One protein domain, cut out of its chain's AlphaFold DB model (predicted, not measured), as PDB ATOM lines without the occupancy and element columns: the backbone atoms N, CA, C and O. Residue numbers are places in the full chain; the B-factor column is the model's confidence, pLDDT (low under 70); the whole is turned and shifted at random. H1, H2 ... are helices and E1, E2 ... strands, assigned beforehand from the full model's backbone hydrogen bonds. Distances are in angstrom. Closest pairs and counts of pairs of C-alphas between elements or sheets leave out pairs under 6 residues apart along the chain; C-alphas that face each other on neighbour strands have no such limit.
ATOM      1  N   VAL A 104     -71.353  19.460 -39.757       93.00
ATOM      2  CA  VAL A 104     -70.631  18.966 -40.942       93.00
ATOM      3  C   VAL A 104     -69.295  18.353 -40.517       93.00
ATOM      4  O   VAL A 104     -68.257  19.010 -40.504       93.00
ATOM      5  N   ALA A 105     -69.302  17.065 -40.172       91.94
ATOM      6  CA  ALA A 105     -68.134  16.362 -39.623       91.94
ATOM      7  C   ALA A 105     -66.878  16.385 -40.528       91.94
ATOM      8  O   ALA A 105     -65.745  16.407 -40.038       91.94
ATOM      9  N   SER A 106     -67.054  16.413 -41.854       91.81
ATOM     10  CA  SER A 106     -65.939  16.485 -42.813       91.81
ATOM     11  C   SER A 106     -65.169  17.806 -42.710       91.81
ATOM     12  O   SER A 106     -63.940  17.823 -42.801       91.81
ATOM     13  N   TRP A 107     -65.874  18.911 -42.460       94.12
ATOM     14  CA  TRP A 107     -65.278  20.228 -42.256       94.12
ATOM     15  C   TRP A 107     -64.466  20.285 -40.970       94.12
ATOM     16  O   TRP A 107     -63.356  20.817 -40.986       94.12
ATOM     17  N   PHE A 108     -64.979  19.679 -39.898       93.12
ATOM     18  CA  PHE A 108     -64.281  19.600 -38.619       93.12
ATOM     19  C   PHE A 108     -62.926  18.905 -38.776       93.12
ATOM     20  O   PHE A 108     -61.883  19.482 -38.473       93.12
ATOM     21  N   THR A 109     -62.939  17.693 -39.337       92.31
ATOM     22  CA  THR A 109     -61.735  16.866 -39.524       92.31
ATOM     23  C   THR A 109     -60.697  17.587 -40.378       92.31
ATOM     24  O   THR A 109     -59.527  17.673 -40.005       92.31
ATOM     25  N   ARG A 110     -61.133  18.190 -41.493       91.56
ATOM     26  CA  ARG A 110     -60.255  18.957 -42.380       91.56
ATOM     27  C   ARG A 110     -59.658  20.184 -41.693       91.56
ATOM     28  O   ARG A 110     -58.465  20.429 -41.833       91.56
ATOM     29  N   GLY A 111     -60.465  20.950 -40.960       91.19
ATOM     30  CA  GLY A 111     -59.991  22.127 -40.229       91.19
ATOM     31  C   GLY A 111     -58.961  21.768 -39.158       91.19
ATOM     32  O   GLY A 111     -57.906  22.394 -39.092       91.19
ATOM     33  N   VAL A 112     -59.215  20.707 -38.383       91.19
ATOM     34  CA  VAL A 112     -58.269  20.208 -37.374       91.19
ATOM     35  C   VAL A 112     -56.961  19.760 -38.015       91.19
ATOM     36  O   VAL A 112     -55.896  20.133 -37.531       91.19
ATOM     37  N   LYS A 113     -57.019  19.001 -39.113       90.00
ATOM     38  CA  LYS A 113     -55.821  18.546 -39.829       90.00
ATOM     39  C   LYS A 113     -54.985  19.715 -40.344       90.00
ATOM     40  O   LYS A 113     -53.782  19.750 -40.113       90.00
ATOM     41  N   GLU A 114     -55.618  20.690 -40.992       88.81
ATOM     42  CA  GLU A 114     -54.927  21.873 -41.516       88.81
ATOM     43  C   GLU A 114     -54.253  22.681 -40.392       88.81
ATOM     44  O   GLU A 114     -53.100  23.090 -40.540       88.81
ATOM     45  N   LEU A 115     -54.916  22.843 -39.238       88.25
ATOM     46  CA  LEU A 115     -54.299  23.452 -38.053       88.25
ATOM     47  C   LEU A 115     -53.152  22.613 -37.497       88.25
ATOM     48  O   LEU A 115     -52.138  23.162 -37.073       88.25
ATOM     49  N   ALA A 116     -53.303  21.292 -37.481       86.38
ATOM     50  CA  ALA A 116     -52.315  20.396 -36.911       86.38
ATOM     51  C   ALA A 116     -51.066  20.258 -37.789       86.38
ATOM     52  O   ALA A 116     -49.984  20.022 -37.248       86.38
ATOM     53  N   ASP A 117     -51.180  20.454 -39.103       82.19
ATOM     54  CA  ASP A 117     -50.077  20.396 -40.066       82.19
ATOM     55  C   ASP A 117     -49.316  21.736 -40.189       82.19
ATOM     56  O   ASP A 117     -48.094  21.720 -40.359       82.19
ATOM     57  N   SER A 118     -49.986  22.882 -39.995       75.81
ATOM     58  CA  SER A 118     -49.431  24.245 -40.164       75.81
ATOM     59  C   SER A 118     -48.895  25.023 -38.918       75.81
ATOM     60  O   SER A 118     -48.487  26.176 -39.065       75.81
ATOM     61  N   PRO A 119     -48.820  24.495 -37.678       59.75
ATOM     62  CA  PRO A 119     -48.784  25.317 -36.455       59.75
ATOM     63  C   PRO A 119     -47.428  25.969 -36.109       59.75
ATOM     64  O   PRO A 119     -47.301  26.565 -35.045       59.75
ATOM     65  N   LEU A 120     -46.384  25.834 -36.935       52.38
ATOM     66  CA  LEU A 120     -45.010  26.205 -36.544       52.38
ATOM     67  C   LEU A 120     -44.222  26.994 -37.600       52.38
ATOM     68  O   LEU A 120     -43.011  27.170 -37.449       52.38
ATOM     69  N   PHE A 121     -44.872  27.502 -38.651       48.09
ATOM     70  CA  PHE A 121     -44.199  28.463 -39.522       48.09
ATOM     71  C   PHE A 121     -44.060  29.819 -38.809       48.09
ATOM     72  O   PHE A 121     -45.025  30.286 -38.201       48.09
ATOM     73  N   PRO A 122     -42.887  30.477 -38.865       38.28
ATOM     74  CA  PRO A 122     -42.752  31.856 -38.407       38.28
ATOM     75  C   PRO A 122     -43.747  32.729 -39.187       38.28
ATOM     76  O   PRO A 122     -43.612  32.866 -40.400       38.28
ATOM     77  N   GLY A 123     -44.774  33.252 -38.509       51.47
ATOM     78  CA  GLY A 123     -45.911  33.950 -39.129       51.47
ATOM     79  C   GLY A 123     -47.257  33.215 -39.048       51.47
ATOM     80  O   GLY A 123     -48.249  33.734 -39.553       51.47
ATOM     81  N   ALA A 124     -47.318  32.034 -38.423       61.34
ATOM     82  CA  ALA A 124     -48.580  31.370 -38.099       61.34
ATOM     83  C   ALA A 124     -49.415  32.216 -37.122       61.34
ATOM     84  O   ALA A 124     -48.866  32.888 -36.245       61.34
ATOM     85  N   THR A 125     -50.742  32.164 -37.277       67.88
ATOM     86  CA  THR A 125     -51.703  32.827 -36.385       67.88
ATOM     87  C   THR A 125     -51.413  32.444 -34.932       67.88
ATOM     88  O   THR A 125     -51.254  31.247 -34.655       67.88
ATOM     89  N   PRO A 126     -51.317  33.412 -34.004       79.38
ATOM     90  CA  PRO A 126     -51.034  33.126 -32.607       79.38
ATOM     91  C   PRO A 126     -52.078  32.165 -32.035       79.38
ATOM     92  O   PRO A 126     -53.261  32.210 -32.377       79.38
ATOM     93  N   ILE A 127     -51.629  31.284 -31.142       82.06
ATOM     94  CA  ILE A 127     -52.480  30.253 -30.540       82.06
ATOM     95  C   ILE A 127     -53.701  30.843 -29.822       82.06
ATOM     96  O   ILE A 127     -54.761  30.222 -29.819       82.06
ATOM     97  N   ASP A 128     -53.558  32.050 -29.274       84.88
ATOM     98  CA  ASP A 128     -54.615  32.769 -28.564       84.88
ATOM     99  C   ASP A 128     -55.772  33.150 -29.497       84.88
ATOM    100  O   ASP A 128     -56.936  33.016 -29.127       84.88
ATOM    101  N   GLU A 129     -55.464  33.564 -30.730       85.62
ATOM    102  CA  GLU A 129     -56.467  33.908 -31.743       85.62
ATOM    103  C   GLU A 129     -57.244  32.656 -32.159       85.62
ATOM    104  O   GLU A 129     -58.474  32.639 -32.103       85.62
ATOM    105  N   ILE A 130     -56.537  31.554 -32.428       84.94
ATOM    106  CA  ILE A 130     -57.164  30.260 -32.722       84.94
ATOM    107  C   ILE A 130     -58.057  29.830 -31.549       84.94
ATOM    108  O   ILE A 130     -59.225  29.494 -31.739       84.94
ATOM    109  N   ALA A 131     -57.541  29.862 -30.319       87.88
ATOM    110  CA  ALA A 131     -58.290  29.472 -29.129       87.88
ATOM    111  C   ALA A 131     -59.514  30.355 -28.866       87.88
ATOM    112  O   ALA A 131     -60.513  29.847 -28.357       87.88
ATOM    113  N   SER A 132     -59.467  31.636 -29.234       89.25
ATOM    114  CA  SER A 132     -60.624  32.526 -29.139       89.25
ATOM    115  C   SER A 132     -61.754  32.133 -30.099       89.25
ATOM    116  O   SER A 132     -62.923  32.252 -29.741       89.25
ATOM    117  N   GLU A 133     -61.426  31.589 -31.276       87.12
ATOM    118  CA  GLU A 133     -62.417  31.199 -32.283       87.12
ATOM    119  C   GLU A 133     -62.974  29.782 -32.084       87.12
ATOM    120  O   GLU A 133     -64.183  29.572 -32.200       87.12
ATOM    121  N   ILE A 134     -62.116  28.792 -31.804       89.69
ATOM    122  CA  ILE A 134     -62.517  27.371 -31.699       89.69
ATOM    123  C   ILE A 134     -62.599  26.852 -30.256       89.69
ATOM    124  O   ILE A 134     -63.050  25.722 -30.027       89.69
ATOM    125  N   GLY A 135     -62.185  27.656 -29.277       92.06
ATOM    126  CA  GLY A 135     -62.151  27.313 -27.858       92.06
ATOM    127  C   GLY A 135     -60.843  26.653 -27.410       92.06
ATOM    128  O   GLY A 135     -60.252  25.830 -28.115       92.06
ATOM    129  N   TRP A 136     -60.431  26.970 -26.180       91.88
ATOM    130  CA  TRP A 136     -59.193  26.484 -25.559       91.88
ATOM    131  C   TRP A 136     -59.088  24.965 -25.462       91.88
ATOM    132  O   TRP A 136     -58.002  24.420 -25.636       91.88
ATOM    133  N   GLU A 137     -60.197  24.266 -25.213       91.25
ATOM    134  CA  GLU A 137     -60.191  22.803 -25.122       91.25
ATOM    135  C   GLU A 137     -59.802  22.158 -26.458       91.25
ATOM    136  O   GLU A 137     -58.916  21.304 -26.507       91.25
ATOM    137  N   THR A 138     -60.422  22.603 -27.554       91.25
ATOM    138  CA  THR A 138     -60.121  22.128 -28.910       91.25
ATOM    139  C   THR A 138     -58.669  22.410 -29.256       91.25
ATOM    140  O   THR A 138     -57.950  21.511 -29.683       91.25
ATOM    141  N   THR A 139     -58.213  23.639 -29.007       91.06
ATOM    142  CA  THR A 139     -56.831  24.047 -29.263       91.06
ATOM    143  C   THR A 139     -55.840  23.206 -28.460       91.06
ATOM    144  O   THR A 139     -54.866  22.710 -29.021       91.06
ATOM    145  N   ALA A 140     -56.104  22.960 -27.174       90.38
ATOM    146  CA  ALA A 140     -55.258  22.119 -26.333       90.38
ATOM    147  C   ALA A 140     -55.181  20.674 -26.851       90.38
ATOM    148  O   ALA A 140     -54.093  20.100 -26.910       90.38
ATOM    149  N   ARG A 141     -56.307  20.097 -27.291       91.56
ATOM    150  CA  ARG A 141     -56.335  18.762 -27.912       91.56
ATOM    151  C   ARG A 141     -55.535  18.726 -29.213       91.56
ATOM    152  O   ARG A 141     -54.743  17.810 -29.405       91.56
ATOM    153  N   ILE A 142     -55.659  19.743 -30.068       90.94
ATOM    154  CA  ILE A 142     -54.855  19.865 -31.296       90.94
ATOM    155  C   ILE A 142     -53.358  19.947 -30.957       90.94
ATOM    156  O   ILE A 142     -52.548  19.256 -31.568       90.94
ATOM    157  N   MET A 143     -52.967  20.711 -29.936       87.81
ATOM    158  CA  MET A 143     -51.569  20.782 -29.485       87.81
ATOM    159  C   MET A 143     -51.057  19.450 -28.917       87.81
ATOM    160  O   MET A 143     -49.914  19.052 -29.171       87.81
ATOM    161  N   ALA A 144     -51.901  18.714 -28.192       88.44
ATOM    162  CA  ALA A 144     -51.587  17.364 -27.729       88.44
ATOM    163  C   ALA A 144     -51.420  16.383 -28.906       88.44
ATOM    164  O   ALA A 144     -50.500  15.563 -28.916       88.44
ATOM    165  N   LEU A 145     -52.256  16.501 -29.941       89.12
ATOM    166  CA  LEU A 145     -52.136  15.734 -31.182       89.12
ATOM    167  C   LEU A 145     -50.802  16.012 -31.882       89.12
ATOM    168  O   LEU A 145     -50.076  15.089 -32.240       89.12
ATOM    169  N   ILE A 146     -50.457  17.289 -32.040       86.25
ATOM    170  CA  ILE A 146     -49.212  17.728 -32.674       86.25
ATOM    171  C   ILE A 146     -47.997  17.160 -31.940       86.25
ATOM    172  O   ILE A 146     -47.117  16.575 -32.574       86.25
ATOM    173  N   SER A 147     -47.952  17.320 -30.617       83.44
ATOM    174  CA  SER A 147     -46.817  16.884 -29.799       83.44
ATOM    175  C   SER A 147     -46.679  15.362 -29.766       83.44
ATOM    176  O   SER A 147     -45.585  14.846 -29.987       83.44
ATOM    177  N   SER A 148     -47.776  14.624 -29.574       84.38
ATOM    178  CA  SER A 148     -47.758  13.154 -29.618       84.38
ATOM    179  C   SER A 148     -47.315  12.621 -30.983       84.38
ATOM    180  O   SER A 148     -46.492  11.706 -31.042       84.38
ATOM    181  N   HIS A 149     -47.775  13.236 -32.076       81.62
ATOM    182  CA  HIS A 149     -47.357  12.869 -33.425       81.62
ATOM    183  C   HIS A 149     -45.861  13.123 -33.654       81.62
ATOM    184  O   HIS A 149     -45.173  12.241 -34.158       81.62
ATOM    185  N   GLN A 150     -45.336  14.279 -33.236       76.75
ATOM    186  CA  GLN A 150     -43.904  14.603 -33.340       76.75
ATOM    187  C   GLN A 150     -43.017  13.607 -32.577       76.75
ATOM    188  O   GLN A 150     -41.966  13.197 -33.073       76.75
ATOM    189  N   MET A 151     -43.449  13.179 -31.387       73.44
ATOM    190  CA  MET A 151     -42.716  12.186 -30.595       73.44
ATOM    191  C   MET A 151     -42.734  10.806 -31.262       73.44
ATOM    192  O   MET A 151     -41.700  10.140 -31.330       73.44
ATOM    193  N   ALA A 152     -43.885  10.387 -31.798       75.12
ATOM    194  CA  ALA A 152     -44.045   9.092 -32.456       75.12
ATOM    195  C   ALA A 152     -43.279   8.990 -33.786       75.12
ATOM    196  O   ALA A 152     -42.743   7.931 -34.114       75.12
ATOM    197  N   THR A 153     -43.186  10.079 -34.555       70.38
ATOM    198  CA  THR A 153     -42.450  10.100 -35.829       70.38
ATOM    199  C   THR A 153     -40.934  10.166 -35.652       70.38
ATOM    200  O   THR A 153     -40.206  10.045 -36.640       70.38
ATOM    201  N   GLY A 154     -40.439  10.339 -34.419       60.44
ATOM    202  CA  GLY A 154     -39.018  10.558 -34.154       60.44
ATOM    203  C   GLY A 154     -38.491  11.817 -34.847       60.44
ATOM    204  O   GLY A 154     -37.291  11.908 -35.128       60.44
ATOM    205  N   GLU A 155     -39.382  12.765 -35.160       59.94
ATOM    206  CA  GLU A 155     -39.049  14.059 -35.735       59.94
ATOM    207  C   GLU A 155     -38.291  14.839 -34.661       59.94
ATOM    208  O   GLU A 155     -38.864  15.495 -33.794       59.94
ATOM    209  N   LYS A 156     -36.966  14.650 -34.638       54.41
ATOM    210  CA  LYS A 156     -36.082  15.322 -33.692       54.41
ATOM    211  C   LYS A 156     -36.230  16.819 -33.909       54.41
ATOM    212  O   LYS A 156     -35.649  17.359 -34.848       54.41
ATOM    213  N   ILE A 157     -36.975  17.468 -33.017       54.84
ATOM    214  CA  ILE A 157     -37.040  18.919 -32.912       54.84
ATOM    215  C   ILE A 157     -35.607  19.384 -32.675       54.84
ATOM    216  O   ILE A 157     -35.068  19.270 -31.575       54.84
ATOM    217  N   LEU A 158     -34.956  19.843 -33.740       57.41
ATOM    218  CA  LEU A 158     -33.687  20.532 -33.620       57.41
ATOM    219  C   LEU A 158     -33.995  21.829 -32.881       57.41
ATOM    220  O   LEU A 158     -34.772  22.639 -33.404       57.41
ATOM    221  N   PRO A 159     -33.449  22.031 -31.672       56.84
ATOM    222  CA  PRO A 159     -33.703  23.253 -30.932       56.84
ATOM    223  C   PRO A 159     -33.346  24.461 -31.805       56.84
ATOM    224  O   PRO A 159     -32.378  24.470 -32.570       56.84
ATOM    225  N   THR A 160     -34.208  25.473 -31.756       53.94
ATOM    226  CA  THR A 160     -34.099  26.646 -32.630       53.94
ATOM    227  C   THR A 160     -32.976  27.583 -32.215       53.94
ATOM    228  O   THR A 160     -32.484  28.353 -33.036       53.94
ATOM    229  N   THR A 161     -32.523  27.456 -30.972       51.94
ATOM    230  CA  THR A 161     -31.483  28.267 -30.353       51.94
ATOM    231  C   THR A 161     -30.568  27.388 -29.504       51.94
ATOM    232  O   THR A 161     -30.969  26.328 -29.022       51.94
ATOM    233  N   GLY A 162     -29.314  27.817 -29.351       59.28
ATOM    234  CA  GLY A 162     -28.302  27.137 -28.544       59.28
ATOM    235  C   GLY A 162     -27.178  26.505 -29.362       59.28
ATOM    236  O   GLY A 162     -27.119  26.608 -30.593       59.28
ATOM    237  N   SER A 163     -26.279  25.838 -28.650       60.75
ATOM    238  CA  SER A 163     -25.165  25.101 -29.219       60.75
ATOM    239  C   SER A 163     -25.183  23.651 -28.755       60.75
ATOM    240  O   SER A 163     -25.647  23.331 -27.660       60.75
ATOM    241  N   VAL A 164     -24.685  22.757 -29.603       68.94
ATOM    242  CA  VAL A 164     -24.336  21.403 -29.183       68.94
ATOM    243  C   VAL A 164     -22.835  21.269 -29.132       68.94
ATOM    244  O   VAL A 164     -22.130  21.572 -30.096       68.94
ATOM    245  N   LYS A 165     -22.373  20.774 -27.985       69.81
ATOM    246  CA  LYS A 165     -20.998  20.350 -27.782       69.81
ATOM    247  C   LYS A 165     -20.884  18.904 -28.232       69.81
ATOM    248  O   LYS A 165     -21.478  18.009 -27.633       69.81
ATOM    249  N   VAL A 166     -20.154  18.685 -29.319       68.69
ATOM    250  CA  VAL A 166     -19.823  17.339 -29.788       68.69
ATOM    251  C   VAL A 166     -18.377  17.062 -29.388       68.69
ATOM    252  O   VAL A 166     -17.483  17.797 -29.825       68.69
ATOM    253  N   PRO A 167     -18.103  16.025 -28.579       67.94
ATOM    254  CA  PRO A 167     -16.729  15.645 -28.298       67.94
ATOM    255  C   PRO A 167     -16.081  15.153 -29.594       67.94
ATOM    256  O   PRO A 167     -16.653  14.335 -30.322       67.94
ATOM    257  N   LEU A 168     -14.869  15.626 -29.889       63.12
ATOM    258  CA  LEU A 168     -14.156  15.270 -31.125       63.12
ATOM    259  C   LEU A 168     -13.910  13.757 -31.263       63.12
ATOM    260  O   LEU A 168     -13.728  13.253 -32.369       63.12
ATOM    261  N   THR A 169     -13.943  13.019 -30.153       59.31
ATOM    262  CA  THR A 169     -13.865  11.553 -30.124       59.31
ATOM    263  C   THR A 169     -15.065  10.864 -30.768       59.31
ATOM    264  O   THR A 169     -14.932   9.707 -31.143       59.31
ATOM    265  N   SER A 170     -16.207  11.543 -30.906       60.69
ATOM    266  CA  SER A 170     -17.455  10.981 -31.448       60.69
ATOM    267  C   SER A 170     -17.666  11.261 -32.939       60.69
ATOM    268  O   SER A 170     -18.637  10.782 -33.523       60.69
ATOM    269  N   ILE A 171     -16.769  12.022 -33.573       66.38
ATOM    270  CA  ILE A 171     -16.828  12.334 -35.004       66.38
ATOM    271  C   ILE A 171     -15.946  11.335 -35.761       66.38
ATOM    272  O   ILE A 171     -14.728  11.281 -35.573       66.38
ATOM    273  N   PHE A 172     -16.561  10.552 -36.650       63.69
ATOM    274  CA  PHE A 172     -15.873   9.541 -37.454       63.69
ATOM    275  C   PHE A 172     -16.182   9.715 -38.940       63.69
ATOM    276  O   PHE A 172     -17.291  10.084 -39.325       63.69
ATOM    277  N   CYS A 173     -15.199   9.415 -39.786       64.56
ATOM    278  CA  CYS A 173     -15.412   9.317 -41.223       64.56
ATOM    279  C   CYS A 173     -16.199   8.033 -41.526       64.56
ATOM    280  O   CYS A 173     -15.837   6.961 -41.052       64.56
ATOM    281  N   ARG A 174     -17.273   8.131 -42.319       58.25
ATOM    282  CA  ARG A 174     -18.129   6.983 -42.683       58.25
ATOM    283  C   ARG A 174     -17.505   6.077 -43.758       58.25
ATOM    284  O   ARG A 174     -18.069   5.036 -44.079       58.25
ATOM    285  N   ARG A 175     -16.373   6.474 -44.349       59.44
ATOM    286  CA  ARG A 175     -15.680   5.694 -45.380       59.44
ATOM    287  C   ARG A 175     -15.076   4.445 -44.737       59.44
ATOM    288  O   ARG A 175     -14.430   4.549 -43.701       59.44
ATOM    289  N   SER A 176     -15.280   3.282 -45.352       56.19
ATOM    290  CA  SER A 176     -14.818   1.976 -44.850       56.19
ATOM    291  C   SER A 176     -13.305   1.912 -44.615       56.19
ATOM    292  O   SER A 176     -12.845   1.189 -43.740       56.19
ATOM    293  N   VAL A 323     -56.629  11.915 -36.129       90.12
ATOM    294  CA  VAL A 323     -57.544  13.039 -35.876       90.12
ATOM    295  C   VAL A 323     -58.920  12.506 -35.479       90.12
ATOM    296  O   VAL A 323     -59.463  12.891 -34.444       90.12
ATOM    297  N   GLU A 324     -59.459  11.572 -36.259       90.31
ATOM    298  CA  GLU A 324     -60.765  10.969 -36.011       90.31
ATOM    299  C   GLU A 324     -60.819  10.230 -34.672       90.31
ATOM    300  O   GLU A 324     -61.808  10.354 -33.955       90.31
ATOM    301  N   ALA A 325     -59.757   9.515 -34.293       90.62
ATOM    302  CA  ALA A 325     -59.683   8.834 -33.004       90.62
ATOM    303  C   ALA A 325     -59.690   9.821 -31.826       90.62
ATOM    304  O   ALA A 325     -60.411   9.611 -30.850       90.62
ATOM    305  N   MET A 326     -58.926  10.915 -31.915       89.56
ATOM    306  CA  MET A 326     -58.861  11.919 -30.849       89.56
ATOM    307  C   MET A 326     -60.182  12.678 -30.677       89.56
ATOM    308  O   MET A 326     -60.563  13.019 -29.557       89.56
ATOM    309  N   PHE A 327     -60.896  12.919 -31.777       92.25
ATOM    310  CA  PHE A 327     -62.147  13.673 -31.792       92.25
ATOM    311  C   PHE A 327     -63.386  12.791 -32.000       92.25
ATOM    312  O   PHE A 327     -64.452  13.298 -32.339       92.25
ATOM    313  N   ALA A 328     -63.293  11.482 -31.746       90.81
ATOM    314  CA  ALA A 328     -64.356  10.521 -32.048       90.81
ATOM    315  C   ALA A 328     -65.707  10.885 -31.411       90.81
ATOM    316  O   ALA A 328     -66.751  10.798 -32.058       90.81
ATOM    317  N   ASN A 329     -65.692  11.339 -30.155       90.19
ATOM    318  CA  ASN A 329     -66.902  11.756 -29.443       90.19
ATOM    319  C   ASN A 329     -67.539  13.003 -30.066       90.19
ATOM    320  O   ASN A 329     -68.759  13.085 -30.177       90.19
ATOM    321  N   GLU A 330     -66.713  13.955 -30.492       88.81
ATOM    322  CA  GLU A 330     -67.179  15.189 -31.114       88.81
ATOM    323  C   GLU A 330     -67.718  14.911 -32.518       88.81
ATOM    324  O   GLU A 330     -68.833  15.301 -32.841       88.81
ATOM    325  N   LEU A 331     -67.010  14.108 -33.311       89.62
ATOM    326  CA  LEU A 331     -67.477  13.657 -34.622       89.62
ATOM    327  C   LEU A 331     -68.776  12.852 -34.539       89.62
ATOM    328  O   LEU A 331     -69.608  12.954 -35.436       89.62
ATOM    329  N   LYS A 332     -68.979  12.078 -33.466       89.88
ATOM    330  CA  LYS A 332     -70.247  11.386 -33.208       89.88
ATOM    331  C   LYS A 332     -71.384  12.361 -32.900       89.88
ATOM    332  O   LYS A 332     -72.504  12.090 -33.303       89.88
ATOM    333  N   ALA A 333     -71.110  13.472 -32.218       88.81
ATOM    334  CA  ALA A 333     -72.107  14.508 -31.941       88.81
ATOM    335  C   ALA A 333     -72.465  15.353 -33.181       88.81
ATOM    336  O   ALA A 333     -73.535  15.957 -33.227       88.81
ATOM    337  N   LEU A 334     -71.573  15.397 -34.177       85.31
ATOM    338  CA  LEU A 334     -71.771  16.105 -35.445       85.31
ATOM    339  C   LEU A 334     -72.472  15.267 -36.530       85.31
ATOM    340  O   LEU A 334     -72.711  15.797 -37.612       85.31
ATOM    341  N   ARG A 335     -72.755  13.985 -36.276       75.69
ATOM    342  CA  ARG A 335     -73.532  13.100 -37.162       75.69
ATOM    343  C   ARG A 335     -74.974  13.008 -36.685       75.69
ATOM    344  O   ARG A 335     -75.844  12.904 -37.570       75.69
TER     345      ARG A 335
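This is residues 104 to 176 and 323 to 335 of the 335 residues of an uncharacterized protein of Coprinopsis cinerea (strain Okayama-7 / 130 / ATCC MYA-4618 / FGSC 9003) (UniProt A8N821). The model is a small head of helices with a long arm that sticks out of it, residues 150 to 176. The longest helix, H3, runs from the head into the base of that arm; residues 112 to 117 of H1 pack on its middle, H2 makes a corner with its first turns, short H4 sits beside H1 and H3, and H5 lies near the first residue of H1. The printed part has 86 residues with five named helices and one named strand, in the order H1, H2, H3, E1, H4, H5, and its class is mostly helix. The whole is extended, with a radius of gyration of the C-alphas of 18.8 A and spans of 60 by 29 by 17 A; the arm makes the length, and the body without it spans 36 by 24 by 17 A.

Find C-alpha 136 at (-59.193, 26.484, -25.559); from there H3, residues 136 to 152, runs 24.1 A to C-alpha 152 at (-44.045, 9.092, -32.456). Before it come H1, residues 105 to 117, 18.5 A long, and H2, residues 127 to 134, 10.5 A. After it look for the strand E1, residues 163 to 167, 12.7 A. Beyond the cut stand H4, residues 323 to 326, 5.3 A, and H5, residues 328 to 333, 8.7 A, which ends at C-alpha 333 at (-72.107, 14.508, -31.941).

Begin at H3, the hub, which touches three helices. With residues 142 to 146 alone it touches H1, where the closest C-alphas, of Ala 116 and Ile 146, are 5.9 A apart; they run the same way at a steep tilt of 58 degrees. With residues 138 to 139 alone it touches H2, closest at the C-alphas of Ala 131 and Thr 139, 5.6 A, opposite ways at a steep tilt of 59 degrees. H3 and H4 only just touch, with 3 pairs of C-alphas within 8 A, the closest those of Leu 145 and Val 323, 7.7 A. H1 touches H4 with residues 109 to 113 alone, closest at the C-alphas of Thr 109 and Val 323, 6.7 A. H5 is close to H1 but not clearly touching, the closest C-alphas being those of Ala 105 and Leu 331, 5.7 A. E1 pairs with no named strand and is apart from H1, H2, H3, H4 and H5. In H1, H2, H3 and H5 every O i to N i+4 pair is within hydrogen-bond range; H4 is too short for such a pair, and its 1 O i to N i+3 pair is within range.

The C-alphas of Ser 176 and Arg 335 are the two farthest apart, 60.3 A. Residues 177 to 322 are not printed, and C-alphas 176 and 323 stand 45.0 A apart across the cut. Of the links that are printed whole, none is long. Mean pLDDT of the printed part is 77.5; residues 119 to 125 and 154 to 176 are under 70.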